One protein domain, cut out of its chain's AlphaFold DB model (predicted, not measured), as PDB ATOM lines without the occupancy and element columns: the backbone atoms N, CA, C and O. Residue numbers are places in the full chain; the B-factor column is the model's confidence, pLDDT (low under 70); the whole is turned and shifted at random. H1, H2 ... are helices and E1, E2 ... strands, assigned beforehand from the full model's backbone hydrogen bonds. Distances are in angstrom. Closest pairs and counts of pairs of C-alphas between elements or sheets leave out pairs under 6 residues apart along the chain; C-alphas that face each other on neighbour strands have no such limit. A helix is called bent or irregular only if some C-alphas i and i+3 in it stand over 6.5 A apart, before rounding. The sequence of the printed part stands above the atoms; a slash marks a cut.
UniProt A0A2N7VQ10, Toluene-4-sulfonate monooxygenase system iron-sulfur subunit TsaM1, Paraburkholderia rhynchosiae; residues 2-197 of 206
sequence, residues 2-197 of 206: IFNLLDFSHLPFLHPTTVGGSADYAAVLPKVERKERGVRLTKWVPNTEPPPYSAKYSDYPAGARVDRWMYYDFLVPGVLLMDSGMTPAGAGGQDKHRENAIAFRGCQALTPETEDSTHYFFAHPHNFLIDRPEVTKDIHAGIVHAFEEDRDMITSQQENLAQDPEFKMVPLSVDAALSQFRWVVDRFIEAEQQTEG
ATOM      1  N   ILE A   2      36.853 -15.745 -33.967       66.94
ATOM      2  CA  ILE A   2      36.236 -15.320 -32.687       66.94
ATOM      3  C   ILE A   2      36.502 -13.841 -32.355       66.94
ATOM      4  O   ILE A   2      35.603 -13.137 -31.909       66.94
ATOM      5  N   PHE A   3      37.723 -13.365 -32.599       60.88
ATOM      6  CA  PHE A   3      38.116 -11.990 -32.283       60.88
ATOM      7  C   PHE A   3      37.386 -10.967 -33.154       60.88
ATOM      8  O   PHE A   3      36.917  -9.967 -32.623       60.88
ATOM      9  N   ASN A   4      37.165 -11.280 -34.435       69.50
ATOM     10  CA  ASN A   4      36.351 -10.453 -35.327       69.50
ATOM     11  C   ASN A   4      34.907 -10.334 -34.821       69.50
ATOM     12  O   ASN A   4      34.351  -9.248 -34.779       69.50
ATOM     13  N   LEU A   5      34.316 -11.443 -34.358       63.25
ATOM     14  CA  LEU A   5      32.940 -11.441 -33.844       63.25
ATOM     15  C   LEU A   5      32.784 -10.753 -32.485       63.25
ATOM     16  O   LEU A   5      31.663 -10.452 -32.086       63.25
ATOM     17  N   LEU A   6      33.877 -10.547 -31.750       58.81
ATOM     18  CA  LEU A   6      33.875  -9.903 -30.436       58.81
ATOM     19  C   LEU A   6      34.294  -8.434 -30.483       58.81
ATOM     20  O   LEU A   6      33.966  -7.694 -29.553       58.81
ATOM     21  N   ASP A   7      34.986  -8.016 -31.539       62.69
ATOM     22  CA  ASP A   7      35.395  -6.637 -31.751       62.69
ATOM     23  C   ASP A   7      34.354  -5.900 -32.592       62.69
ATOM     24  O   ASP A   7      34.245  -6.110 -33.786       62.69
ATOM     25  N   PHE A   8      33.589  -4.997 -31.987       58.38
ATOM     26  CA  PHE A   8      32.595  -4.194 -32.709       58.38
ATOM     27  C   PHE A   8      33.167  -2.849 -33.173       58.38
ATOM     28  O   PHE A   8      32.462  -2.071 -33.821       58.38
ATOM     29  N   SER A   9      34.432  -2.559 -32.846       57.28
ATOM     30  CA  SER A   9      35.113  -1.347 -33.295       57.28
ATOM     31  C   SER A   9      35.399  -1.373 -34.794       57.28
ATOM     32  O   SER A   9      35.487  -0.306 -35.392       57.28
ATOM     33  N   HIS A  10      35.438  -2.558 -35.417       64.19
ATOM     34  CA  HIS A  10      35.621  -2.704 -36.860       64.19
ATOM     35  C   HIS A  10      34.357  -2.355 -37.669       64.19
ATOM     36  O   HIS A  10      34.461  -2.021 -38.848       64.19
ATOM     37  N   LEU A  11      33.161  -2.384 -37.061       59.53
ATOM     38  CA  LEU A  11      31.888  -2.205 -37.778       59.53
ATOM     39  C   LEU A  11      31.765  -0.871 -38.534       59.53
ATOM     40  O   LEU A  11      31.272  -0.883 -39.658       59.53
ATOM     41  N   PRO A  12      32.192   0.285 -37.990       53.06
ATOM     42  CA  PRO A  12      32.184   1.537 -38.747       53.06
ATOM     43  C   PRO A  12      33.186   1.561 -39.914       53.06
ATOM     44  O   PRO A  12      33.073   2.439 -40.763       53.06
ATOM     45  N   PHE A  13      34.158   0.641 -39.952       52.00
ATOM     46  CA  PHE A  13      35.228   0.605 -40.954       52.00
ATOM     47  C   PHE A  13      34.996  -0.448 -42.044       52.00
ATOM     48  O   PHE A  13      35.161  -0.119 -43.213       52.00
ATOM     49  N   LEU A  14      34.597  -1.673 -41.683       50.50
ATOM     50  CA  LEU A  14      34.276  -2.729 -42.656       50.50
ATOM     51  C   LEU A  14      32.807  -2.717 -43.080       50.50
ATOM     52  O   LEU A  14      32.516  -3.005 -44.228       50.50
ATOM     53  N   HIS A  15      31.889  -2.305 -42.198       57.50
ATOM     54  CA  HIS A  15      30.445  -2.399 -42.446       57.50
ATOM     55  C   HIS A  15      29.718  -1.043 -42.502       57.50
ATOM     56  O   HIS A  15      28.581  -0.963 -42.030       57.50
ATOM     57  N   PRO A  16      30.289   0.052 -43.053       52.25
ATOM     58  CA  PRO A  16      29.729   1.401 -42.909       52.25
ATOM     59  C   PRO A  16      28.336   1.575 -43.536       52.25
ATOM     60  O   PRO A  16      27.598   2.482 -43.160       52.25
ATOM     61  N   THR A  17      27.968   0.727 -44.498       50.28
ATOM     62  CA  THR A  17      26.704   0.800 -45.250       50.28
ATOM     63  C   THR A  17      25.649  -0.211 -44.781       50.28
ATOM     64  O   THR A  17      24.481  -0.084 -45.156       50.28
ATOM     65  N   THR A  18      26.029  -1.190 -43.953       52.72
ATOM     66  CA  THR A  18      25.172  -2.297 -43.494       52.72
ATOM     67  C   THR A  18      24.915  -2.224 -41.986       52.72
ATOM     68  O   THR A  18      23.768  -2.065 -41.563       52.72
ATOM     69  N   VAL A  19      25.970  -2.282 -41.164       54.59
ATOM     70  CA  VAL A  19      25.893  -2.365 -39.688       54.59
ATOM     71  C   VAL A  19      26.413  -1.095 -39.003       54.59
ATOM     72  O   VAL A  19      25.915  -0.705 -37.938       54.59
ATOM     73  N   GLY A  20      27.391  -0.434 -39.623       54.47
ATOM     74  CA  GLY A  20      27.976   0.837 -39.220       54.47
ATOM     75  C   GLY A  20      26.894   1.900 -39.081       54.47
ATOM     76  O   GLY A  20      26.269   2.333 -40.044       54.47
ATOM     77  N   GLY A  21      26.596   2.261 -37.837       55.50
ATOM     78  CA  GLY A  21      25.627   3.306 -37.531       55.50
ATOM     79  C   GLY A  21      26.181   4.710 -37.779       55.50
ATOM     80  O   GLY A  21      27.346   4.893 -38.119       55.50
ATOM     81  N   SER A  22      25.340   5.713 -37.525       62.34
ATOM     82  CA  SER A  22      25.743   7.119 -37.439       62.34
ATOM     83  C   SER A  22      26.841   7.341 -36.385       62.34
ATOM     84  O   SER A  22      27.024   6.524 -35.477       62.34
ATOM     85  N   ALA A  23      27.555   8.470 -36.463       63.78
ATOM     86  CA  ALA A  23      28.595   8.837 -35.493       63.78
ATOM     87  C   ALA A  23      28.090   8.790 -34.032       63.78
ATOM     88  O   ALA A  23      28.799   8.313 -33.145       63.78
ATOM     89  N   ASP A  24      26.831   9.174 -33.806       65.94
ATOM     90  CA  ASP A  24      26.152   9.089 -32.506       65.94
ATOM     91  C   ASP A  24      26.084   7.649 -31.974       65.94
ATOM     92  O   ASP A  24      26.266   7.402 -30.783       65.94
ATOM     93  N   TYR A  25      25.848   6.674 -32.857       68.81
ATOM     94  CA  TYR A  25      25.861   5.259 -32.495       68.81
ATOM     95  C   TYR A  25      27.281   4.779 -32.184       68.81
ATOM     96  O   TYR A  25      27.465   4.004 -31.245       68.81
ATOM     97  N   ALA A  26      28.287   5.220 -32.942       68.38
ATOM     98  CA  ALA A  26      29.683   4.834 -32.728       68.38
ATOM     99  C   ALA A  26      30.242   5.349 -31.388       68.38
ATOM    100  O   ALA A  26      31.023   4.649 -30.748       68.38
ATOM    101  N   ALA A  27      29.791   6.517 -30.923       73.19
ATOM    102  CA  ALA A  27      30.239   7.122 -29.666       73.19
ATOM    103  C   ALA A  27      29.791   6.362 -28.400       73.19
ATOM    104  O   ALA A  27      30.395   6.518 -27.338       73.19
ATOM    105  N   VAL A  28      28.740   5.538 -28.484       77.12
ATOM    106  CA  VAL A  28      28.238   4.769 -27.335       77.12
ATOM    107  C   VAL A  28      28.954   3.424 -27.249       77.12
ATOM    108  O   VAL A  28      28.763   2.544 -28.094       77.12
ATOM    109  N   LEU A  29      29.745   3.231 -26.195       79.44
ATOM    110  CA  LEU A  29      30.391   1.949 -25.919       79.44
ATOM    111  C   LEU A  29      29.395   0.944 -25.310       79.44
ATOM    112  O   LEU A  29      28.566   1.328 -24.479       79.44
ATOM    113  N   PRO A  30      29.454  -0.343 -25.697       84.12
ATOM    114  CA  PRO A  30      28.639  -1.380 -25.077       84.12
ATOM    115  C   PRO A  30      29.066  -1.622 -23.622       84.12
ATOM    116  O   PRO A  30      30.252  -1.610 -23.291       84.12
ATOM    117  N   LYS A  31      28.100  -1.935 -22.755       89.56
ATOM    118  CA  LYS A  31      28.386  -2.526 -21.444       89.56
ATOM    119  C   LYS A  31      28.781  -3.988 -21.646       89.56
ATOM    120  O   LYS A  31      28.028  -4.727 -22.276       89.56
ATOM    121  N   VAL A  32      29.913  -4.400 -21.080       89.50
ATOM    122  CA  VAL A  32      30.402  -5.787 -21.099       89.50
ATOM    123  C   VAL A  32      30.178  -6.423 -19.731       89.50
ATOM    124  O   VAL A  32      30.600  -5.879 -18.712       89.50
ATOM    125  N   GLU A  33      29.552  -7.594 -19.702       92.50
ATOM    126  CA  GLU A  33      29.320  -8.375 -18.489       92.50
ATOM    127  C   GLU A  33      29.801  -9.810 -18.688       92.50
ATOM    128  O   GLU A  33      29.436 -10.476 -19.654       92.50
ATOM    129  N   ARG A  34      30.601 -10.326 -17.754       92.56
ATOM    130  CA  ARG A  34      30.990 -11.739 -17.772       92.56
ATOM    131  C   ARG A  34      29.802 -12.611 -17.355       92.56
ATOM    132  O   ARG A  34      29.100 -12.307 -16.392       92.56
ATOM    133  N   LYS A  35      29.593 -13.713 -18.068       92.81
ATOM    134  CA  LYS A  35      28.613 -14.766 -17.774       92.81
ATOM    135  C   LYS A  35      29.364 -16.047 -17.415       92.81
ATOM    136  O   LYS A  35      30.555 -16.171 -17.674       92.81
ATOM    137  N   GLU A  36      28.663 -17.024 -16.846       91.62
ATOM    138  CA  GLU A  36      29.261 -18.318 -16.488       91.62
ATOM    139  C   GLU A  36      29.926 -19.013 -17.687       91.62
ATOM    140  O   GLU A  36      31.028 -19.537 -17.571       91.62
ATOM    141  N   ARG A  37      29.261 -18.971 -18.847       93.12
ATOM    142  CA  ARG A  37      29.693 -19.634 -20.087       93.12
ATOM    143  C   ARG A  37      30.133 -18.668 -21.185       93.12
ATOM    144  O   ARG A  37      30.173 -19.066 -22.344       93.12
ATOM    145  N   GLY A  38      30.407 -17.402 -20.868       94.06
ATOM    146  CA  GLY A  38      30.771 -16.432 -21.900       94.06
ATOM    147  C   GLY A  38      30.714 -14.979 -21.457       94.06
ATOM    148  O   GLY A  38      30.963 -14.660 -20.295       94.06
ATOM    149  N   VAL A  39      30.358 -14.091 -22.378       94.06
ATOM    150  CA  VAL A  39      30.191 -12.654 -22.131       94.06
ATOM    151  C   VAL A  39      28.877 -12.160 -22.721       94.06
ATOM    152  O   VAL A  39      28.438 -12.646 -23.759       94.06
ATOM    153  N   ARG A  40      28.262 -11.184 -22.058       93.12
ATOM    154  CA  ARG A  40      27.124 -10.423 -22.560       93.12
ATOM    155  C   ARG A  40      27.582  -9.019 -22.894       93.12
ATOM    156  O   ARG A  40      28.211  -8.361 -22.064       93.12
ATOM    157  N   LEU A  41      27.195  -8.543 -24.062       90.25
ATOM    158  CA  LEU A  41      27.301  -7.145 -24.422       90.25
ATOM    159  C   LEU A  41      25.920  -6.543 -24.576       90.25
ATOM    160  O   LEU A  41      25.026  -7.120 -25.190       90.25
ATOM    161  N   THR A  42      25.760  -5.369 -23.980       90.62
ATOM    162  CA  THR A  42      24.509  -4.623 -23.994       90.62
ATOM    163  C   THR A  42      24.791  -3.214 -24.474       90.62
ATOM    164  O   THR A  42      25.439  -2.431 -23.777       90.62
ATOM    165  N   LYS A  43      24.287  -2.876 -25.660       88.50
ATOM    166  CA  LYS A  43      24.313  -1.522 -26.204       88.50
ATOM    167  C   LYS A  43      22.891  -1.043 -26.439       88.50
ATOM    168  O   LYS A  43      22.116  -1.679 -27.148       88.50
ATOM    169  N   TRP A  44      22.563   0.084 -25.826       88.94
ATOM    170  CA  TRP A  44      21.287   0.770 -25.968       88.94
ATOM    171  C   TRP A  44      21.566   2.216 -26.355       88.94
ATOM    172  O   TRP A  44      22.351   2.888 -25.688       88.94
ATOM    173  N   VAL A  45      20.953   2.680 -27.440       89.06
ATOM    174  CA  VAL A  45      21.155   4.028 -27.976       89.06
ATOM    175  C   VAL A  45      19.780   4.650 -28.226       89.06
ATOM    176  O   VAL A  45      19.168   4.362 -29.257       89.06
ATOM    177  N   PRO A  46      19.260   5.458 -27.286       89.50
ATOM    178  CA  PRO A  46      17.963   6.095 -27.445       89.50
ATOM    179  C   PRO A  46      18.039   7.301 -28.388       89.50
ATOM    180  O   PRO A  46      19.083   7.942 -28.511       89.50
ATOM    181  N   ASN A  47      16.903   7.646 -28.994       89.81
ATOM    182  CA  ASN A  47      16.693   8.874 -29.764       89.81
ATOM    183  C   ASN A  47      17.790   9.169 -30.813       89.81
ATOM    184  O   ASN A  47      18.310  10.285 -30.909       89.81
ATOM    185  N   THR A  48      18.143   8.169 -31.617       87.19
ATOM    186  CA  THR A  48      19.164   8.262 -32.670       87.19
ATOM    187  C   THR A  48      18.552   8.165 -34.067       87.19
ATOM    188  O   THR A  48      17.367   7.875 -34.236       87.19
ATOM    189  N   GLU A  49      19.354   8.459 -35.085       87.19
ATOM    190  CA  GLU A  49      18.977   8.243 -36.479       87.19
ATOM    191  C   GLU A  49      18.848   6.744 -36.785       87.19
ATOM    192  O   GLU A  49      19.693   5.942 -36.353       87.19
ATOM    193  N   PRO A  50      17.802   6.336 -37.528       85.25
ATOM    194  CA  PRO A  50      17.668   4.953 -37.943       85.25
ATOM    195  C   PRO A  50      18.799   4.598 -38.919       85.25
ATOM    196  O   PRO A  50      19.121   5.393 -39.803       85.25
ATOM    197  N   PRO A  51      19.422   3.413 -38.785       81.69
ATOM    198  CA  PRO A  51      20.442   2.980 -39.728       81.69
ATOM    199  C   PRO A  51      19.811   2.844 -41.124       81.69
ATOM    200  O   PRO A  51      18.758   2.205 -41.229       81.69
ATOM    201  N   PRO A  52      20.430   3.387 -42.193       81.62
ATOM    202  CA  PRO A  52      19.841   3.392 -43.536       81.62
ATOM    203  C   PRO A  52      19.383   2.008 -44.005       81.62
ATOM    204  O   PRO A  52      18.305   1.860 -44.580       81.62
ATOM    205  N   TYR A  53      20.177   0.982 -43.685       79.75
ATOM    206  CA  TYR A  53      19.885  -0.401 -44.033       79.75
ATOM    207  C   TYR A  53      18.576  -0.924 -43.425       79.75
ATOM    208  O   TYR A  53      17.795  -1.552 -44.133       79.75
ATOM    209  N   SER A  54      18.303  -0.657 -42.143       82.06
ATOM    210  CA  SER A  54      17.055  -1.096 -41.499       82.06
ATOM    211  C   SER A  54      15.896  -0.135 -41.771       82.06
ATOM    212  O   SER A  54      14.745  -0.561 -41.797       82.06
ATOM    213  N   ALA A  55      16.185   1.152 -41.992       85.31
ATOM    214  CA  ALA A  55      15.190   2.183 -42.283       85.31
ATOM    215  C   ALA A  55      14.408   1.898 -43.573       85.31
ATOM    216  O   ALA A  55      13.220   2.182 -43.641       85.31
ATOM    217  N   LYS A  56      15.042   1.283 -44.582       87.25
ATOM    218  CA  LYS A  56      14.367   0.934 -45.846       87.25
ATOM    219  C   LYS A  56      13.252  -0.112 -45.684       87.25
ATOM    220  O   LYS A  56      12.438  -0.272 -46.589       87.25
ATOM    221  N   TYR A  57      13.237  -0.836 -44.564       88.69
ATOM    222  CA  TYR A  57      12.234  -1.855 -44.253       88.69
ATOM    223  C   TYR A  57      11.175  -1.385 -43.255       88.69
ATOM    224  O   TYR A  57      10.223  -2.126 -43.004       88.69
ATOM    225  N   SER A  58      11.335  -0.198 -42.665       89.31
ATOM    226  CA  SER A  58      10.357   0.355 -41.734       89.31
ATOM    227  C   SER A  58       9.302   1.192 -42.452       89.31
ATOM    228  O   SER A  58       9.512   1.708 -43.548       89.31
ATOM    229  N   ASP A  59       8.156   1.352 -41.799       91.00
ATOM    230  CA  ASP A  59       7.087   2.275 -42.185       91.00
ATOM    231  C   ASP A  59       7.134   3.583 -41.374       91.00
ATOM    232  O   ASP A  59       6.157   4.330 -41.291       91.00
ATOM    233  N   TYR A  60       8.281   3.862 -40.747       90.88
ATOM    234  CA  TYR A  60       8.430   4.999 -39.847       90.88
ATOM    235  C   TYR A  60       8.341   6.327 -40.617       90.88
ATOM    236  O   TYR A  60       8.855   6.423 -41.736       90.88
ATOM    237  N   PRO A  61       7.752   7.385 -40.024       89.62
ATOM    238  CA  PRO A  61       7.698   8.697 -40.660       89.62
ATOM    239  C   PRO A  61       9.086   9.221 -41.047       89.62
ATOM    240  O   PRO A  61      10.070   9.007 -40.335       89.62
ATOM    241  N   ALA A  62       9.165   9.969 -42.148       87.44
ATOM    242  CA  ALA A  62      10.409  10.616 -42.552       87.44
ATOM    243  C   ALA A  62      10.938  11.529 -41.430       87.44
ATOM    244  O   ALA A  62      10.200  12.343 -40.877       87.44
ATOM    245  N   GLY A  63      12.221  11.380 -41.090       86.31
ATOM    246  CA  GLY A  63      12.852  12.112 -39.987       86.31
ATOM    247  C   GLY A  63      12.526  11.578 -38.586       86.31
ATOM    248  O   GLY A  63      12.964  12.178 -37.603       86.31
ATOM    249  N   ALA A  64      11.792  10.467 -38.463       90.12
ATOM    250  CA  ALA A  64      11.558   9.831 -37.172       90.12
ATOM    251  C   ALA A  64      12.878   9.381 -36.530       90.12
ATOM    252  O   ALA A  64      13.744   8.785 -37.174       90.12
ATOM    253  N   ARG A  65      13.010   9.653 -35.230       91.75
ATOM    254  CA  ARG A  65      14.097   9.131 -34.397       91.75
ATOM    255  C   ARG A  65      13.718   7.754 -33.869       91.75
ATOM    256  O   ARG A  65      12.535   7.455 -33.688       91.75
ATOM    257  N   VAL A  66      14.725   6.934 -33.599       89.81
ATOM    258  CA  VAL A  66      14.548   5.570 -33.101       89.81
ATOM    259  C   VAL A  66      15.335   5.329 -31.825       89.81
ATOM    260  O   VAL A  66      16.390   5.921 -31.603       89.81
ATOM    261  N   ASP A  67      14.840   4.405 -31.015       89.62
ATOM    262  CA  ASP A  67      15.622   3.775 -29.963       89.62
ATOM    263  C   ASP A  67      16.210   2.474 -30.516       89.62
ATOM    264  O   ASP A  67      15.481   1.626 -31.037       89.62
ATOM    265  N   ARG A  68      17.536   2.325 -30.446       88.88
ATOM    266  CA  ARG A  68      18.269   1.169 -30.982       88.88
ATOM    267  C   ARG A  68      18.819   0.304 -29.867       88.88
ATOM    268  O   ARG A  68      19.362   0.813 -28.883       88.88
ATOM    269  N   TRP A  69      18.798  -1.002 -30.089       89.38
ATOM    270  CA  TRP A  69      19.483  -1.954 -29.230       89.38
ATOM    271  C   TRP A  69      20.346  -2.926 -30.018       89.38
ATOM    272  O   TRP A  69      20.066  -3.286 -31.164       89.38
ATOM    273  N   MET A  70      21.401  -3.365 -29.349       88.06
ATOM    274  CA  MET A  70      22.258  -4.454 -29.766       88.06
ATOM    275  C   MET A  70      22.695  -5.181 -28.503       88.06
ATOM    276  O   MET A  70      23.550  -4.714 -27.747       88.06
ATOM    277  N   TYR A  71      22.032  -6.299 -28.247       90.75
ATOM    278  CA  TYR A  71      22.322  -7.202 -27.150       90.75
ATOM    279  C   TYR A  71      22.867  -8.478 -27.749       90.75
ATOM    280  O   TYR A  71      22.270  -9.026 -28.673       90.75
ATOM    281  N   TYR A  72      23.984  -8.970 -27.238       89.38
ATOM    282  CA  TYR A  72      24.443 -10.281 -27.649       89.38
ATOM    283  C   TYR A  72      25.169 -11.008 -26.536       89.38
ATOM    284  O   TYR A  72      25.822 -10.405 -25.686       89.38
ATOM    285  N   ASP A  73      25.031 -12.324 -26.570       93.62
ATOM    286  CA  ASP A  73      25.797 -13.247 -25.758       93.62
ATOM    287  C   ASP A  73      26.791 -13.960 -26.661       93.62
ATOM    288  O   ASP A  73      26.403 -14.518 -27.687       93.62
ATOM    289  N   PHE A  74      28.059 -13.966 -26.267       92.94
ATOM    290  CA  PHE A  74      29.066 -14.813 -26.885       92.94
ATOM    291  C   PHE A  74      29.468 -15.903 -25.906       92.94
ATOM    292  O   PHE A  74      29.955 -15.617 -24.811       92.94
ATOM    293  N   LEU A  75      29.193 -17.149 -26.279       94.69
ATOM    294  CA  LEU A  75      29.187 -18.307 -25.396       94.69
ATOM    295  C   LEU A  75      30.173 -19.370 -25.883       94.69
ATOM    296  O   LEU A  75      30.268 -19.638 -27.076       94.69
ATOM    297  N   VAL A  76      30.856 -20.031 -24.952       92.44
ATOM    298  CA  VAL A  76      31.687 -21.214 -25.232       92.44
ATOM    299  C   VAL A  76      30.794 -22.349 -25.771       92.44
ATOM    300  O   VAL A  76      29.760 -22.639 -25.146       92.44
ATOM    301  N   PRO A  77      31.164 -23.009 -26.893       90.81
ATOM    302  CA  PRO A  77      32.502 -23.020 -27.521       90.81
ATOM    303  C   PRO A  77      32.780 -21.962 -28.607       90.81
ATOM    304  O   PRO A  77      33.883 -21.916 -29.135       90.81
ATOM    305  N   GLY A  78      31.827 -21.099 -28.947       91.25
ATOM    306  CA  GLY A  78      31.980 -20.131 -30.042       91.25
ATOM    307  C   GLY A  78      30.647 -19.747 -30.670       91.25
ATOM    308  O   GLY A  78      30.530 -19.695 -31.890       91.25
ATOM    309  N   VAL A  79      29.623 -19.553 -29.839       94.31
ATOM    310  CA  VAL A  79      28.245 -19.284 -30.256       94.31
ATOM    311  C   VAL A  79      27.884 -17.847 -29.905       94.31
ATOM    312  O   VAL A  79      27.874 -17.474 -28.734       94.31
ATOM    313  N   LEU A  80      27.555 -17.058 -30.920       92.75
ATOM    314  CA  LEU A  80      27.021 -15.711 -30.807       92.75
ATOM    315  C   LEU A  80      25.502 -15.756 -30.933       92.75
ATOM    316  O   LEU A  80      24.974 -16.192 -31.952       92.75
ATOM    317  N   LEU A  81      24.801 -15.258 -29.920       94.81
ATOM    318  CA  LEU A  81      23.359 -15.036 -29.948       94.81
ATOM    319  C   LEU A  81      23.105 -13.536 -29.908       94.81
ATOM    320  O   LEU A  81      23.482 -12.885 -28.940       94.81
ATOM    321  N   MET A  82      22.462 -12.993 -30.936       92.38
ATOM    322  CA  MET A  82      22.224 -11.563 -31.091       92.38
ATOM    323  C   MET A  82      20.733 -11.237 -31.087       92.38
ATOM    324  O   MET A  82      19.950 -11.741 -31.888       92.38
ATOM    325  N   ASP A  83      20.367 -10.295 -30.234       92.44
ATOM    326  CA  ASP A  83      19.110  -9.569 -30.241       92.44
ATOM    327  C   ASP A  83      19.418  -8.114 -30.613       92.44
ATOM    328  O   ASP A  83      19.972  -7.359 -29.817       92.44
ATOM    329  N   SER A  84      19.066  -7.715 -31.832       90.19
ATOM    330  CA  SER A  84      19.259  -6.339 -32.292       90.19
ATOM    331  C   SER A  84      18.004  -5.799 -32.953       90.19
ATOM    332  O   SER A  84      17.135  -6.559 -33.385       90.19
ATOM    333  N   GLY A  85      17.888  -4.479 -33.008       90.44
ATOM    334  CA  GLY A  85      16.766  -3.845 -33.673       90.44
ATOM    335  C   GLY A  85      16.586  -2.385 -33.312       90.44
ATOM    336  O   GLY A  85      17.454  -1.747 -32.704       90.44
ATOM    337  N   MET A  86      15.443  -1.862 -33.738       90.75
ATOM    338  CA  MET A  86      15.024  -0.495 -33.483       90.75
ATOM    339  C   MET A  86      13.504  -0.368 -33.362       90.75
ATOM    340  O   MET A  86      12.752  -1.067 -34.045       90.75
ATOM    341  N   THR A  87      13.061   0.589 -32.554       91.69
ATOM    342  CA  THR A  87      11.662   1.040 -32.436       91.69
ATOM    343  C   THR A  87      11.601   2.556 -32.593       91.69
ATOM    344  O   THR A  87      12.615   3.215 -32.347       91.69
ATOM    345  N   PRO A  88      10.445   3.151 -32.935       91.00
ATOM    346  CA  PRO A  88      10.268   4.596 -32.821       91.00
ATOM    347  C   PRO A  88      10.666   5.089 -31.421       91.00
ATOM    348  O   PRO A  88      10.416   4.408 -30.421       91.00
ATOM    349  N   ALA A  89      11.321   6.248 -31.349       90.00
ATOM    350  CA  ALA A  89      11.834   6.774 -30.088       90.00
ATOM    351  C   ALA A  89      10.705   6.955 -29.059       90.00
ATOM    352  O   ALA A  89       9.658   7.528 -29.359       90.00
ATOM    353  N   GLY A  90      10.922   6.463 -27.838       84.06
ATOM    354  CA  GLY A  90       9.959   6.562 -26.739       84.06
ATOM    355  C   GLY A  90       8.828   5.524 -26.753       84.06
ATOM    356  O   GLY A  90       7.995   5.549 -25.849       84.06
ATOM    357  N   ALA A  91       8.796   4.589 -27.710       77.50
ATOM    358  CA  ALA A  91       7.711   3.610 -27.855       77.50
ATOM    359  C   ALA A  91       7.745   2.421 -26.866       77.50
ATOM    360  O   ALA A  91       6.841   1.590 -26.886       77.50
ATOM    361  N   GLY A  92       8.743   2.316 -25.981       61.97
ATOM    362  CA  GLY A  92       8.815   1.175 -25.057       61.97
ATOM    363  C   GLY A  92      10.132   0.980 -24.306       61.97
ATOM    364  O   GLY A  92      10.156   0.328 -23.264       61.97
ATOM    365  N   GLY A  93      11.224   1.618 -24.731       60.12
ATOM    366  CA  GLY A  93      12.506   1.518 -24.028       60.12
ATOM    367  C   GLY A  93      13.116   0.104 -24.027       60.12
ATOM    368  O   GLY A  93      12.595  -0.826 -24.633       60.12
ATOM    369  N   GLN A  94      14.240  -0.038 -23.319       63.69
ATOM    370  CA  GLN A  94      15.150  -1.197 -23.310       63.69
ATOM    371  C   GLN A  94      14.480  -2.574 -23.093       63.69
ATOM    372  O   GLN A  94      14.961  -3.565 -23.640       63.69
ATOM    373  N   ASP A  95      13.342  -2.637 -22.388       62.97
ATOM    374  CA  ASP A  95      12.693  -3.897 -21.991       62.97
ATOM    375  C   ASP A  95      11.155  -3.913 -22.125       62.97
ATOM    376  O   ASP A  95      10.513  -4.857 -21.658       62.97
ATOM    377  N   LYS A  96      10.519  -2.899 -22.731       55.81
ATOM    378  CA  LYS A  96       9.049  -2.877 -22.877       55.81
ATOM    379  C   LYS A  96       8.645  -2.676 -24.332       55.81
ATOM    380  O   LYS A  96       9.327  -2.001 -25.086       55.81
ATOM    381  N   HIS A  97       7.545  -3.328 -24.703       60.84
ATOM    382  CA  HIS A  97       6.789  -3.170 -25.949       60.84
ATOM    383  C   HIS A  97       7.623  -2.925 -27.217       60.84
ATOM    384  O   HIS A  97       7.831  -1.801 -27.656       60.84
ATOM    385  N   ARG A  98       8.028  -4.024 -27.863       75.50
ATOM    386  CA  ARG A  98       8.641  -4.023 -29.204       75.50
ATOM    387  C   ARG A  98       7.586  -4.024 -30.317       75.50
ATOM    388  O   ARG A  98       7.753  -4.677 -31.345       75.50
ATOM    389  N   GLU A  99       6.464  -3.355 -30.074       76.19
ATOM    390  CA  GLU A  99       5.415  -3.198 -31.078       76.19
ATOM    391  C   GLU A  99       5.936  -2.306 -32.209       76.19
ATOM    392  O   GLU A  99       6.624  -1.316 -31.967       76.19
ATOM    393  N   ASN A 100       5.664  -2.710 -33.449       83.44
ATOM    394  CA  ASN A 100       6.249  -2.123 -34.656       83.44
ATOM    395  C   ASN A 100       7.794  -2.076 -34.671       83.44
ATOM    396  O   ASN A 100       8.386  -1.208 -35.302       83.44
ATOM    397  N   ALA A 101       8.469  -2.984 -33.960       89.94
ATOM    398  CA  ALA A 101       9.924  -3.079 -34.001       89.94
ATOM    399  C   ALA A 101      10.426  -3.700 -35.308       89.94
ATOM    400  O   ALA A 101       9.954  -4.764 -35.713       89.94
ATOM    401  N   ILE A 102      11.497  -3.124 -35.852       91.69
ATOM    402  CA  ILE A 102      12.357  -3.773 -36.847       91.69
ATOM    403  C   ILE A 102      13.472  -4.479 -36.084       91.69
ATOM    404  O   ILE A 102      14.396  -3.831 -35.587       91.69
ATOM    405  N   ALA A 103      13.358  -5.797 -35.933       91.31
ATOM    406  CA  ALA A 103      14.229  -6.593 -35.082       91.31
ATOM    407  C   ALA A 103      14.795  -7.823 -35.795       91.31
ATOM    408  O   ALA A 103      14.138  -8.476 -36.607       91.31
ATOM    409  N   PHE A 104      16.013  -8.172 -35.396       91.75
ATOM    410  CA  PHE A 104      16.735  -9.357 -35.823       91.75
ATOM    411  C   PHE A 104      17.063 -10.252 -34.626       91.75
ATOM    412  O   PHE A 104      17.224  -9.805 -33.481       91.75
ATOM    413  N   ARG A 105      17.161 -11.551 -34.901       92.69
ATOM    414  CA  ARG A 105      17.518 -12.601 -33.941       92.69
ATOM    415  C   ARG A 105      18.680 -13.422 -34.489       92.69
ATOM    416  O   ARG A 105      18.512 -14.569 -34.880       92.69
ATOM    417  N   GLY A 106      19.851 -12.801 -34.571       92.12
ATOM    418  CA  GLY A 106      21.038 -13.419 -35.149       92.12
ATOM    419  C   GLY A 106      21.565 -14.583 -34.309       92.12
ATOM    420  O   GLY A 106      21.578 -14.519 -33.083       92.12
ATOM    421  N   CYS A 107      22.039 -15.625 -34.974       94.19
ATOM    422  CA  CYS A 107      22.841 -16.682 -34.381       94.19
ATOM    423  C   CYS A 107      24.043 -16.922 -35.288       94.19
ATOM    424  O   CYS A 107      23.875 -17.028 -36.502       94.19
ATOM    425  N   GLN A 108      25.236 -16.997 -34.717       93.50
ATOM    426  CA  GLN A 108      26.438 -17.417 -35.428       93.50
ATOM    427  C   GLN A 108      27.151 -18.454 -34.571       93.50
ATOM    428  O   GLN A 108      27.234 -18.299 -33.356       93.50
ATOM    429  N   ALA A 109      27.647 -19.519 -35.181       93.56
ATOM    430  CA  ALA A 109      28.372 -20.561 -34.477       93.56
ATOM    431  C   ALA A 109      29.637 -20.913 -35.248       93.56
ATOM    432  O   ALA A 109      29.597 -21.174 -36.449       93.56
ATOM    433  N   LEU A 110      30.750 -20.929 -34.526       92.25
ATOM    434  CA  LEU A 110      32.046 -21.346 -35.030       92.25
ATOM    435  C   LEU A 110      32.336 -22.756 -34.532       92.25
ATOM    436  O   LEU A 110      32.147 -23.060 -33.354       92.25
ATOM    437  N   THR A 111      32.788 -23.622 -35.429       93.62
ATOM    438  CA  THR A 111      33.255 -24.968 -35.082       93.62
ATOM    439  C   THR A 111      34.640 -25.161 -35.688       93.62
ATOM    440  O   THR A 111      34.766 -25.051 -36.909       93.62
ATOM    441  N   PRO A 112      35.691 -25.373 -34.878       92.50
ATOM    442  CA  PRO A 112      37.015 -25.697 -35.401       92.50
ATOM    443  C   PRO A 112      36.961 -26.959 -36.273       92.50
ATOM    444  O   PRO A 112      36.298 -27.925 -35.898       92.50
ATOM    445  N   GLU A 113      37.634 -26.939 -37.425       94.44
ATOM    446  CA  GLU A 113      37.799 -28.108 -38.305       94.44
ATOM    447  C   GLU A 113      39.239 -28.631 -38.209       94.44
ATOM    448  O   GLU A 113      39.461 -29.798 -37.886       94.44
ATOM    449  N   THR A 114      40.216 -27.743 -38.402       93.38
ATOM    450  CA  THR A 114      41.652 -27.989 -38.182       93.38
ATOM    451  C   THR A 114      42.245 -26.887 -37.297       93.38
ATOM    452  O   THR A 114      41.523 -26.059 -36.741       93.38
ATOM    453  N   GLU A 115      43.571 -26.866 -37.155       88.06
ATOM    454  CA  GLU A 115      44.293 -25.773 -36.494       88.06
ATOM    455  C   GLU A 115      44.121 -24.422 -37.218       88.06
ATOM    456  O   GLU A 115      44.107 -23.372 -36.579       88.06
ATOM    457  N   ASP A 116      43.936 -24.452 -38.539       88.06
ATOM    458  CA  ASP A 116      43.908 -23.289 -39.432       88.06
ATOM    459  C   ASP A 116      42.596 -23.131 -40.224       88.06
ATOM    460  O   ASP A 116      42.472 -22.225 -41.049       88.06
ATOM    461  N   SER A 117      41.584 -23.961 -39.954       90.56
ATOM    462  CA  SER A 117      40.273 -23.889 -40.610       90.56
ATOM    463  C   SER A 117      39.109 -24.051 -39.631       90.56
ATOM    464  O   SER A 117      39.215 -24.648 -38.555       90.56
ATOM    465  N   THR A 118      37.962 -23.471 -39.984       92.88
ATOM    466  CA  THR A 118      36.753 -23.506 -39.158       92.88
ATOM    467  C   THR A 118      35.500 -23.436 -40.015       92.88
ATOM    468  O   THR A 118      35.446 -22.731 -41.023       92.88
ATOM    469  N   HIS A 119      34.455 -24.125 -39.571       93.38
ATOM    470  CA  HIS A 119      33.115 -23.957 -40.103       93.38
ATOM    471  C   HIS A 119      32.419 -22.769 -39.440       93.38
ATOM    472  O   HIS A 119      32.378 -22.656 -38.211       93.38
ATOM    473  N   TYR A 120      31.825 -21.915 -40.271       91.56
ATOM    474  CA  TYR A 120      31.033 -20.766 -39.851       91.56
ATOM    475  C   TYR A 120      29.562 -20.999 -40.197       91.56
ATOM    476  O   TYR A 120      29.170 -20.977 -41.362       91.56
ATOM    477  N   PHE A 121      28.729 -21.185 -39.178       93.69
ATOM    478  CA  PHE A 121      27.283 -21.316 -39.326       93.69
ATOM    479  C   PHE A 121      26.601 -20.016 -38.931       93.69
ATOM    480  O   PHE A 121      26.981 -19.394 -37.941       93.69
ATOM    481  N   PHE A 122      25.556 -19.621 -39.658       92.94
ATOM    482  CA  PHE A 122      24.793 -18.426 -39.323       92.94
ATOM    483  C   PHE A 122      23.304 -18.571 -39.607       92.94
ATOM    484  O   PHE A 122      22.873 -19.282 -40.512       92.94
ATOM    485  N   ALA A 123      22.519 -17.829 -38.838       93.62
ATOM    486  CA  ALA A 123      21.115 -17.574 -39.080       93.62
ATOM    487  C   ALA A 123      20.815 -16.123 -38.705       93.62
ATOM    488  O   ALA A 123      21.320 -15.609 -37.707       93.62
ATOM    489  N   HIS A 124      19.975 -15.458 -39.492       91.81
ATOM    490  CA  HIS A 124      19.592 -14.074 -39.221       91.81
ATOM    491  C   HIS A 124      18.090 -13.838 -39.430       91.81
ATOM    492  O   HIS A 124      17.686 -13.085 -40.318       91.81
ATOM    493  N   PRO A 125      17.235 -14.519 -38.647       93.50
ATOM    494  CA  PRO A 125      15.799 -14.302 -38.687       93.50
ATOM    495  C   PRO A 125      15.436 -12.861 -38.319       93.50
ATOM    496  O   PRO A 125      16.079 -12.221 -37.481       93.50
ATOM    497  N   HIS A 126      14.364 -12.386 -38.939       93.69
ATOM    498  CA  HIS A 126      13.811 -11.047 -38.780       93.69
ATOM    499  C   HIS A 126      12.298 -11.134 -38.526       93.69
ATOM    500  O   HIS A 126      11.684 -12.168 -38.792       93.69
ATOM    501  N   ASN A 127      11.707 -10.087 -37.946       92.62
ATOM    502  CA  ASN A 127      10.295 -10.070 -37.533       92.62
ATOM    503  C   ASN A 127       9.389  -9.169 -38.398       92.62
ATOM    504  O   ASN A 127       8.238  -8.948 -38.024       92.62
ATOM    505  N   PHE A 128       9.891  -8.618 -39.503       92.38
ATOM    506  CA  PHE A 128       9.209  -7.596 -40.302       92.38
ATOM    507  C   PHE A 128       9.103  -8.031 -41.762       92.38
ATOM    508  O   PHE A 128       9.971  -8.721 -42.272       92.38
ATOM    509  N   LEU A 129       8.042  -7.630 -42.467       93.19
ATOM    510  CA  LEU A 129       7.854  -7.990 -43.884       93.19
ATOM    511  C   LEU A 129       8.008  -9.509 -44.150       93.19
ATOM    512  O   LEU A 129       8.521  -9.919 -45.187       93.19
ATOM    513  N   ILE A 130       7.568 -10.354 -43.211       93.62
ATOM    514  CA  ILE A 130       7.757 -11.815 -43.268       93.62
ATOM    515  C   ILE A 130       7.055 -12.468 -44.469       93.62
ATOM    516  O   ILE A 130       7.525 -13.479 -44.985       93.62
ATOM    517  N   ASP A 131       5.993 -11.837 -44.970       95.88
ATOM    518  CA  ASP A 131       5.242 -12.274 -46.153       95.88
ATOM    519  C   ASP A 131       5.912 -11.866 -47.479       95.88
ATOM    520  O   ASP A 131       5.345 -12.069 -48.553       95.88
ATOM    521  N   ARG A 132       7.112 -11.268 -47.421       95.31
ATOM    522  CA  ARG A 132       7.888 -10.781 -48.569       95.31
ATOM    523  C   ARG A 132       9.213 -11.542 -48.696       95.31
ATOM    524  O   ARG A 132      10.231 -11.125 -48.134       95.31
ATOM    525  N   PRO A 133       9.251 -12.675 -49.424       95.00
ATOM    526  CA  PRO A 133      10.456 -13.491 -49.569       95.00
ATOM    527  C   PRO A 133      11.664 -12.733 -50.136       95.00
ATOM    528  O   PRO A 133      12.805 -13.069 -49.824       95.00
ATOM    529  N   GLU A 134      11.435 -11.715 -50.962       95.44
ATOM    530  CA  GLU A 134      12.466 -10.841 -51.516       95.44
ATOM    531  C   GLU A 134      13.232 -10.068 -50.437       95.44
ATOM    532  O   GLU A 134      14.443  -9.914 -50.566       95.44
ATOM    533  N   VAL A 135      12.573  -9.676 -49.341       92.94
ATOM    534  CA  VAL A 135      13.220  -8.999 -48.205       92.94
ATOM    535  C   VAL A 135      14.196  -9.947 -47.521       92.94
ATOM    536  O   VAL A 135      15.341  -9.590 -47.266       92.94
ATOM    537  N   THR A 136      13.782 -11.195 -47.294       94.75
ATOM    538  CA  THR A 136      14.661 -12.219 -46.709       94.75
ATOM    539  C   THR A 136      15.864 -12.512 -47.611       94.75
ATOM    540  O   THR A 136      16.975 -12.678 -47.112       94.75
ATOM    541  N   LYS A 137      15.669 -12.541 -48.937       94.38
ATOM    542  CA  LYS A 137      16.763 -12.729 -49.906       94.38
ATOM    543  C   LYS A 137      17.745 -11.560 -49.903       94.38
ATOM    544  O   LYS A 137      18.947 -11.806 -49.914       94.38
ATOM    545  N   ASP A 138      17.247 -10.326 -49.864       91.00
ATOM    546  CA  ASP A 138      18.087  -9.126 -49.791       91.00
ATOM    547  C   ASP A 138      18.889  -9.093 -48.482       91.00
ATOM    548  O   ASP A 138      20.100  -8.880 -48.499       91.00
ATOM    549  N   ILE A 139      18.245  -9.428 -47.356       90.75
ATOM    550  CA  ILE A 139      18.913  -9.555 -46.054       90.75
ATOM    551  C   ILE A 139      20.022 -10.602 -46.096       90.75
ATOM    552  O   ILE A 139      21.144 -10.334 -45.673       90.75
ATOM    553  N   HIS A 140      19.720 -11.785 -46.626       91.44
ATOM    554  CA  HIS A 140      20.699 -12.854 -46.762       91.44
ATOM    555  C   HIS A 140      21.885 -12.431 -47.639       91.44
ATOM    556  O   HIS A 140      23.030 -12.650 -47.256       91.44
ATOM    557  N   ALA A 141      21.633 -11.802 -48.792       90.88
ATOM    558  CA  ALA A 141      22.687 -11.335 -49.689       90.88
ATOM    559  C   ALA A 141      23.594 -10.288 -49.021       90.88
ATOM    560  O   ALA A 141      24.814 -10.393 -49.123       90.88
ATOM    561  N   GLY A 142      23.013  -9.332 -48.288       85.88
ATOM    562  CA  GLY A 142      23.775  -8.333 -47.537       85.88
ATOM    563  C   GLY A 142      24.666  -8.947 -46.452       85.88
ATOM    564  O   GLY A 142      25.810  -8.534 -46.293       85.88
ATOM    565  N   ILE A 143      24.174  -9.967 -45.743       86.19
ATOM    566  CA  ILE A 143      24.947 -10.673 -44.707       86.19
ATOM    567  C   ILE A 143      26.084 -11.489 -45.315       86.19
ATOM    568  O   ILE A 143      27.197 -11.450 -44.807       86.19
ATOM    569  N   VAL A 144      25.819 -12.216 -46.404       89.06
ATOM    570  CA  VAL A 144      26.864 -12.978 -47.098       89.06
ATOM    571  C   VAL A 144      27.960 -12.040 -47.593       89.06
ATOM    572  O   VAL A 144      29.129 -12.343 -47.408       89.06
ATOM    573  N   HIS A 145      27.598 -10.886 -48.157       84.56
ATOM    574  CA  HIS A 145      28.581  -9.898 -48.591       84.56
ATOM    575  C   HIS A 145      29.479  -9.425 -47.436       84.56
ATOM    576  O   HIS A 145      30.697  -9.485 -47.565       84.56
ATOM    577  N   ALA A 146      28.884  -9.066 -46.296       80.44
ATOM    578  CA  ALA A 146      29.617  -8.689 -45.090       80.44
ATOM    579  C   ALA A 146      30.559  -9.804 -44.587       80.44
ATOM    580  O   ALA A 146      31.678  -9.539 -44.155       80.44
ATOM    581  N   PHE A 147      30.138 -11.069 -44.665       83.94
ATOM    582  CA  PHE A 147      30.988 -12.193 -44.264       83.94
ATOM    583  C   PHE A 147      32.155 -12.456 -45.206       83.94
ATOM    584  O   PHE A 147      33.191 -12.929 -44.748       83.94
ATOM    585  N   GLU A 148      32.012 -12.165 -46.495       85.69
ATOM    586  CA  GLU A 148      33.133 -12.253 -47.431       85.69
ATOM    587  C   GLU A 148      34.203 -11.205 -47.084       85.69
ATOM    588  O   GLU A 148      35.385 -11.538 -47.049       85.69
ATOM    589  N   GLU A 149      33.794  -9.986 -46.716       82.25
ATOM    590  CA  GLU A 149      34.712  -8.937 -46.244       82.25
ATOM    591  C   GLU A 149      35.423  -9.345 -44.941       82.25
ATOM    592  O   GLU A 149      36.649  -9.235 -44.831       82.25
ATOM    593  N   ASP A 150      34.673  -9.882 -43.972       83.75
ATOM    594  CA  ASP A 150      35.232 -10.410 -42.723       83.75
ATOM    595  C   ASP A 150      36.213 -11.566 -42.990       83.75
ATOM    596  O   ASP A 150      37.280 -11.637 -42.373       83.75
ATOM    597  N   ARG A 151      35.872 -12.480 -43.909       86.88
ATOM    598  CA  ARG A 151      36.723 -13.621 -44.272       86.88
ATOM    599  C   ARG A 151      38.054 -13.139 -44.826       86.88
ATOM    600  O   ARG A 151      39.089 -13.591 -44.349       86.88
ATOM    601  N   ASP A 152      38.033 -12.223 -45.789       87.94
ATOM    602  CA  ASP A 152      39.248 -11.736 -46.442       87.94
ATOM    603  C   ASP A 152      40.204 -11.083 -45.421       87.94
ATOM    604  O   ASP A 152      41.417 -11.332 -45.435       87.94
ATOM    605  N   MET A 153      39.659 -10.324 -44.462       86.56
ATOM    606  CA  MET A 153      40.434  -9.749 -43.358       86.56
ATOM    607  C   MET A 153      41.028 -10.829 -42.446       86.56
ATOM    608  O   MET A 153      42.214 -10.787 -42.117       86.56
ATOM    609  N   ILE A 154      40.226 -11.808 -42.026       87.69
ATOM    610  CA  ILE A 154      40.664 -12.828 -41.067       87.69
ATOM    611  C   ILE A 154      41.686 -13.780 -41.692       87.69
ATOM    612  O   ILE A 154      42.650 -14.153 -41.023       87.69
ATOM    613  N   THR A 155      41.525 -14.133 -42.966       88.25
ATOM    614  CA  THR A 155      42.522 -14.912 -43.705       88.25
ATOM    615  C   THR A 155      43.842 -14.150 -43.789       88.25
ATOM    616  O   THR A 155      44.882 -14.706 -43.451       88.25
ATOM    617  N   SER A 156      43.803 -12.850 -44.096       89.50
ATOM    618  CA  SER A 156      45.008 -12.007 -44.108       89.50
ATOM    619  C   SER A 156      45.677 -11.926 -42.725       89.50
ATOM    620  O   SER A 156      46.901 -11.955 -42.607       89.50
ATOM    621  N   GLN A 157      44.889 -11.848 -41.645       88.81
ATOM    622  CA  GLN A 157      45.416 -11.902 -40.274       88.81
ATOM    623  C   GLN A 157      46.091 -13.246 -39.978       88.81
ATOM    624  O   GLN A 157      47.171 -13.261 -39.389       88.81
ATOM    625  N   GLN A 158      45.484 -14.359 -40.395       89.00
ATOM    626  CA  GLN A 158      46.042 -15.698 -40.202       89.00
ATOM    627  C   GLN A 158      47.371 -15.869 -40.949       89.00
ATOM    628  O   GLN A 158      48.325 -16.397 -40.381       89.00
ATOM    629  N   GLU A 159      47.466 -15.377 -42.186       90.31
ATOM    630  CA  GLU A 159      48.707 -15.390 -42.968       90.31
ATOM    631  C   GLU A 159      49.827 -14.599 -42.282       90.31
ATOM    632  O   GLU A 159      50.962 -15.070 -42.211       90.31
ATOM    633  N   ASN A 160      49.513 -13.429 -41.722       89.56
ATOM    634  CA  ASN A 160      50.488 -12.624 -40.981       89.56
ATOM    635  C   ASN A 160      50.962 -13.322 -39.697       89.56
ATOM    636  O   ASN A 160      52.158 -13.341 -39.415       89.56
ATOM    637  N   LEU A 161      50.047 -13.927 -38.932       87.50
ATOM    638  CA  LEU A 161      50.397 -14.674 -37.717       87.50
ATOM    639  C   LEU A 161      51.247 -15.912 -38.025       87.50
ATOM    640  O   LEU A 161      52.131 -16.258 -37.248       87.50
ATOM    641  N   ALA A 162      51.027 -16.557 -39.174       88.50
ATOM    642  CA  ALA A 162      51.856 -17.674 -39.617       88.50
ATOM    643  C   ALA A 162      53.299 -17.247 -39.959       88.50
ATOM    644  O   ALA A 162      54.217 -18.059 -39.856       88.50
ATOM    645  N   GLN A 163      53.511 -15.985 -40.352       92.19
ATOM    646  CA  GLN A 163      54.841 -15.441 -40.650       92.19
ATOM    647  C   GLN A 163      55.615 -15.009 -39.396       92.19
ATOM    648  O   GLN A 163      56.847 -15.028 -39.422       92.19
ATOM    649  N   ASP A 164      54.924 -14.652 -38.310       91.12
ATOM    650  CA  ASP A 164      55.533 -14.291 -37.024       91.12
ATOM    651  C   ASP A 164      54.818 -14.979 -35.842       91.12
ATOM    652  O   ASP A 164      53.966 -14.374 -35.183       91.12
ATOM    653  N   PRO A 165      55.171 -16.244 -35.535       85.44
ATOM    654  CA  PRO A 165      54.556 -16.996 -34.438       85.44
ATOM    655  C   PRO A 165      54.813 -16.404 -33.044       85.44
ATOM    656  O   PRO A 165      54.083 -16.706 -32.100       85.44
ATOM    657  N   GLU A 166      55.846 -15.570 -32.899       89.50
ATOM    658  CA  GLU A 166      56.199 -14.918 -31.633       89.50
ATOM    659  C   GLU A 166      55.454 -13.587 -31.438       89.50
ATOM    660  O   GLU A 166      55.574 -12.955 -30.379       89.50
ATOM    661  N   PHE A 167      54.666 -13.155 -32.433       87.50
ATOM    662  CA  PHE A 167      53.899 -11.921 -32.373       87.50
ATOM    663  C   PHE A 167      52.947 -11.912 -31.172       87.50
ATOM    664  O   PHE A 167      52.126 -12.808 -30.959       87.50
ATOM    665  N   LYS A 168      53.009 -10.831 -30.391       83.00
ATOM    666  CA  LYS A 168      52.116 -10.605 -29.251       83.00
ATOM    667  C   LYS A 168      51.179  -9.456 -29.565       83.00
ATOM    668  O   LYS A 168      51.614  -8.313 -29.683       83.00
ATOM    669  N   MET A 169      49.884  -9.759 -29.640       81.69
ATOM    670  CA  MET A 169      48.852  -8.733 -29.786       81.69
ATOM    671  C   MET A 169      48.926  -7.720 -28.639       81.69
ATOM    672  O   MET A 169      49.003  -8.092 -27.465       81.69
ATOM    673  N   VAL A 170      48.862  -6.437 -28.992       83.19
ATOM    674  CA  VAL A 170      48.774  -5.332 -28.036       83.19
ATOM    675  C   VAL A 170      47.292  -5.027 -27.810       83.19
ATOM    676  O   VAL A 170      46.634  -4.592 -28.754       83.19
ATOM    677  N   PRO A 171      46.746  -5.252 -26.602       77.12
ATOM    678  CA  PRO A 171      45.327  -5.040 -26.347       77.12
ATOM    679  C   PRO A 171      44.990  -3.547 -26.314       77.12
ATOM    680  O   PRO A 171      45.702  -2.742 -25.707       77.12
ATOM    681  N   LEU A 172      43.860  -3.193 -26.912       77.69
ATOM    682  CA  LEU A 172      43.248  -1.875 -26.835       77.69
ATOM    683  C   LEU A 172      42.088  -1.881 -25.834       77.69
ATOM    684  O   LEU A 172      41.552  -2.918 -25.449       77.69
ATOM    685  N   SER A 173      41.655  -0.694 -25.404       69.69
ATOM    686  CA  SER A 173      40.521  -0.559 -24.477       69.69
ATOM    687  C   SER A 173      39.206  -1.104 -25.049       69.69
ATOM    688  O   SER A 173      38.338  -1.531 -24.285       69.69
ATOM    689  N   VAL A 174      39.070  -1.129 -26.377       68.25
ATOM    690  CA  VAL A 174      37.922  -1.712 -27.087       68.25
ATOM    691  C   VAL A 174      37.890  -3.246 -27.014       68.25
ATOM    692  O   VAL A 174      36.813  -3.831 -27.104       68.25
ATOM    693  N   ASP A 175      39.015  -3.895 -26.693       75.50
ATOM    694  CA  ASP A 175      39.152  -5.359 -26.604       75.50
ATOM    695  C   ASP A 175      38.718  -5.931 -25.245       75.50
ATOM    696  O   ASP A 175      39.017  -7.080 -24.895       75.50
ATOM    697  N   ALA A 176      38.014  -5.142 -24.428       78.00
ATOM    698  CA  ALA A 176      37.574  -5.572 -23.106       78.00
ATOM    699  C   ALA A 176      36.699  -6.836 -23.186       78.00
ATOM    700  O   ALA A 176      36.926  -7.785 -22.440       78.00
ATOM    701  N   ALA A 177      35.742  -6.889 -24.118       81.06
ATOM    702  CA  ALA A 177      34.901  -8.070 -24.333       81.06
ATOM    703  C   ALA A 177      35.720  -9.298 -24.742       81.06
ATOM    704  O   ALA A 177      35.493 -10.398 -24.231       81.06
ATOM    705  N   LEU A 178      36.719  -9.086 -25.599       82.81
ATOM    706  CA  LEU A 178      37.607 -10.130 -26.062       82.81
ATOM    707  C   LEU A 178      38.429 -10.735 -24.917       82.81
ATOM    708  O   LEU A 178      38.433 -11.950 -24.718       82.81
ATOM    709  N   SER A 179      39.076  -9.885 -24.124       84.62
ATOM    710  CA  SER A 179      39.891 -10.317 -22.985       84.62
ATOM    711  C   SER A 179      39.063 -11.108 -21.967       84.62
ATOM    712  O   SER A 179      39.511 -12.117 -21.424       84.62
ATOM    713  N   GLN A 180      37.820 -10.675 -21.731       87.69
ATOM    714  CA  GLN A 180      36.888 -11.351 -20.829       87.69
ATOM    715  C   GLN A 180      36.458 -12.717 -21.372       87.69
ATOM    716  O   GLN A 180      36.408 -13.676 -20.605       87.69
ATOM    717  N   PHE A 181      36.168 -12.823 -22.671       89.31
ATOM    718  CA  PHE A 181      35.796 -14.095 -23.281       89.31
ATOM    719  C   PHE A 181      36.966 -15.082 -23.310       89.31
ATOM    720  O   PHE A 181      36.777 -16.243 -22.959       89.31
ATOM    721  N   ARG A 182      38.179 -14.616 -23.638       88.69
ATOM    722  CA  ARG A 182      39.392 -15.446 -23.620       88.69
ATOM    723  C   ARG A 182      39.622 -16.069 -22.246       88.69
ATOM    724  O   ARG A 182      39.795 -17.274 -22.153       88.69
ATOM    725  N   TRP A 183      39.479 -15.277 -21.182       89.94
ATOM    726  CA  TRP A 183      39.554 -15.789 -19.813       89.94
ATOM    727  C   TRP A 183      38.522 -16.895 -19.525       89.94
ATOM    728  O   TRP A 183      38.823 -17.855 -18.818       89.94
ATOM    729  N   VAL A 184      37.296 -16.776 -20.054       92.31
ATOM    730  CA  VAL A 184      36.279 -17.830 -19.903       92.31
ATOM    731  C   VAL A 184      36.699 -19.089 -20.662       92.31
ATOM    732  O   VAL A 184      36.617 -20.170 -20.093       92.31
ATOM    733  N   VAL A 185      37.167 -18.963 -21.906       92.00
ATOM    734  CA  VAL A 185      37.643 -20.100 -22.711       92.00
ATOM    735  C   VAL A 185      38.791 -20.829 -22.014       92.00
ATOM    736  O   VAL A 185      38.698 -22.040 -21.832       92.00
ATOM    737  N   ASP A 186      39.808 -20.100 -21.547       92.00
ATOM    738  CA  ASP A 186      40.975 -20.678 -20.865       92.00
ATOM    739  C   ASP A 186      40.544 -21.504 -19.639       92.00
ATOM    740  O   ASP A 186      40.980 -22.639 -19.461       92.00
ATOM    741  N   ARG A 187      39.583 -21.003 -18.849       93.75
ATOM    742  CA  ARG A 187      39.015 -21.736 -17.706       93.75
ATOM    743  C   ARG A 187      38.302 -23.035 -18.117       93.75
ATOM    744  O   ARG A 187      38.338 -24.006 -17.360       93.75
ATOM    745  N   PHE A 188      37.605 -23.054 -19.254       92.94
ATOM    746  CA  PHE A 188      36.958 -24.273 -19.760       92.94
ATOM    747  C   PHE A 188      38.000 -25.291 -20.241       92.94
ATOM    748  O   PHE A 188      37.905 -26.456 -19.862       92.94
ATOM    749  N   ILE A 189      39.036 -24.840 -20.958       92.25
ATOM    750  CA  ILE A 189      40.159 -25.683 -21.401       92.25
ATOM    751  C   ILE A 189      40.882 -26.306 -20.196       92.25
ATOM    752  O   ILE A 189      41.115 -27.513 -20.162       92.25
ATOM    753  N   GLU A 190      41.196 -25.513 -19.169       93.50
ATOM    754  CA  GLU A 190      41.825 -26.011 -17.938       93.50
ATOM    755  C   GLU A 190      40.970 -27.085 -17.245       93.50
ATOM    756  O   GLU A 190      41.495 -28.079 -16.736       93.50
ATOM    757  N   ALA A 191      39.647 -26.904 -17.219       91.94
ATOM    758  CA  ALA A 191      38.728 -27.869 -16.621       91.94
ATOM    759  C   ALA A 191      38.643 -29.180 -17.430       91.94
ATOM    760  O   ALA A 191      38.583 -30.264 -16.838       91.94
ATOM    761  N   GLU A 192      38.669 -29.098 -18.761       91.31
ATOM    762  CA  GLU A 192      38.718 -30.261 -19.657       91.31
ATOM    763  C   GLU A 192      40.006 -31.070 -19.432       91.31
ATOM    764  O   GLU A 192      39.934 -32.262 -19.120       91.31
ATOM    765  N   GLN A 193      41.168 -30.408 -19.422       91.44
ATOM    766  CA  GLN A 193      42.473 -31.043 -19.179       91.44
ATOM    767  C   GLN A 193      42.552 -31.749 -17.815       91.44
ATOM    768  O   GLN A 193      43.099 -32.849 -17.693       91.44
ATOM    769  N   GLN A 194      41.975 -31.153 -16.766       88.38
ATOM    770  CA  GLN A 194      41.912 -31.778 -15.438       88.38
ATOM    771  C   GLN A 194      41.018 -33.024 -15.405       88.38
ATOM    772  O   GLN A 194      41.249 -33.926 -14.593       88.38
ATOM    773  N   THR A 195      39.986 -33.071 -16.245       82.56
ATOM    774  CA  THR A 195      39.061 -34.205 -16.331       82.56
ATOM    775  C   THR A 195      39.713 -35.372 -17.075       82.56
ATOM    776  O   THR A 195      39.684 -36.503 -16.586       82.56
ATOM    777  N   GLU A 196      40.399 -35.092 -18.183       73.19
ATOM    778  CA  GLU A 196      41.174 -36.081 -18.945       73.19
ATOM    779  C   GLU A 196      42.343 -36.659 -18.129       73.19
ATOM    780  O   GLU A 196      42.526 -37.878 -18.076       73.19
ATOM    781  N   GLY A 197      43.068 -35.815 -17.384       62.12
ATOM    782  CA  GLY A 197      44.158 -36.249 -16.501       62.12
ATOM    783  C   GLY A 197      43.716 -37.153 -15.339       62.12
ATOM    784  O   GLY A 197      44.503 -37.967 -14.857       62.12
TER     785      GLY A 197
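Overview. This is residues 2 to 197 of the 206 residues of the protein "Toluene-4-sulfonate monooxygenase system iron-sulfur subunit TsaM1" of Paraburkholderia rhynchosiae (UniProt A0A2N7VQ10). A twisted sheet of six strands makes a long wall, with H6 along E1 and E2 over one face and the long helix H5 running past the E6 edge. The stretch with the short helices H1 and H2 fills the space between the sheet and H5, and the last turns of H6, residues 189 to 197, stick out at one end. The printed part has 196 residues, with six named helices and six named strands in the order H1 H2 H3 E1 E2 H4 E3 E4 E5 E6 H5 H6; the antiparallel sheet runs E1 E2 E3 E4 E5 E6, and the class is mixed. It is compact, with a radius of gyration of the C-alphas of 18.3 A, yet elongated, spanning 60 by 31 by 31 A.

Arrangement. E1, residues 31 to 35, is an edge strand and forms a hairpin with E2, residues 38 to 48; N 33 and O 40 are 2.8 A apart, within hydrogen-bond range. E3, residues 66 to 75, is the antiparallel neighbour of E2, with N 41 and O 72 at 2.8 A. E3, E4 at residues 79 to 88, E5 at 102 to 112 and E6 at 118 to 123 form a meander, each strand the antiparallel neighbour of the one before; N 71 and O 83, N 82 and O 106, and N 109 and O 121 are each 2.8 A apart. H6, residues 173 to 197, is on the sheet at a height of 8.6 A, over E1 and E2, and runs along the strands, at 8 degrees to E2 on the local plane; Gly 38 and Phe 181 are the closest C-alphas of E2 and H6, 5.7 A apart. H3, residues 23 to 26, is on the same face, only just over E3, with 3 of its C-alphas there. H1, residues 2 to 6, only grazes the sheet and touches H6, with the C-alphas of Leu 6 and Leu 178 closest at 5.8 A. H5, residues 133 to 163, only grazes the sheet with residues 140 to 147. H2, residues 11 to 14, only just touches H5, with 3 pairs of C-alphas within 8 A, the closest being Leu 14 and Glu 149 at 7.2 A. H4, residues 52 to 55, only grazes the sheet. Every O i to N i+4 pair is within hydrogen-bond range in H1 and H5, and 19 of 21 are in H6; H2, H3 and H4 are too short for one.

Along the chain. H1 begins at C-alpha 2, (36.236, -15.320, -32.687). E2 measures 29.3 A, E3 29.0 A, E4 30.0 A and E5 33.0 A. H5 measures 45.3 A from C-alpha 133 at (10.456, -13.491, -49.569). H6 measures 36.8 A and is irregular, with C-alphas 174 and 177 7.6 A apart; it ends at C-alpha 197, (44.158, -36.249, -16.501).

Size, cuts and confidence. The C-alphas of Ala 62 and Gly 197 are the two farthest apart, at 63.4 A. The printed part has no cut. The link from E4 to E5, 13 residues, is long, and residues 163 to 170 stand free. Mean pLDDT of the printed part is 84.0, and it is under 70 at residues 2 to 26, 92 to 97, 173 to 174 and 197.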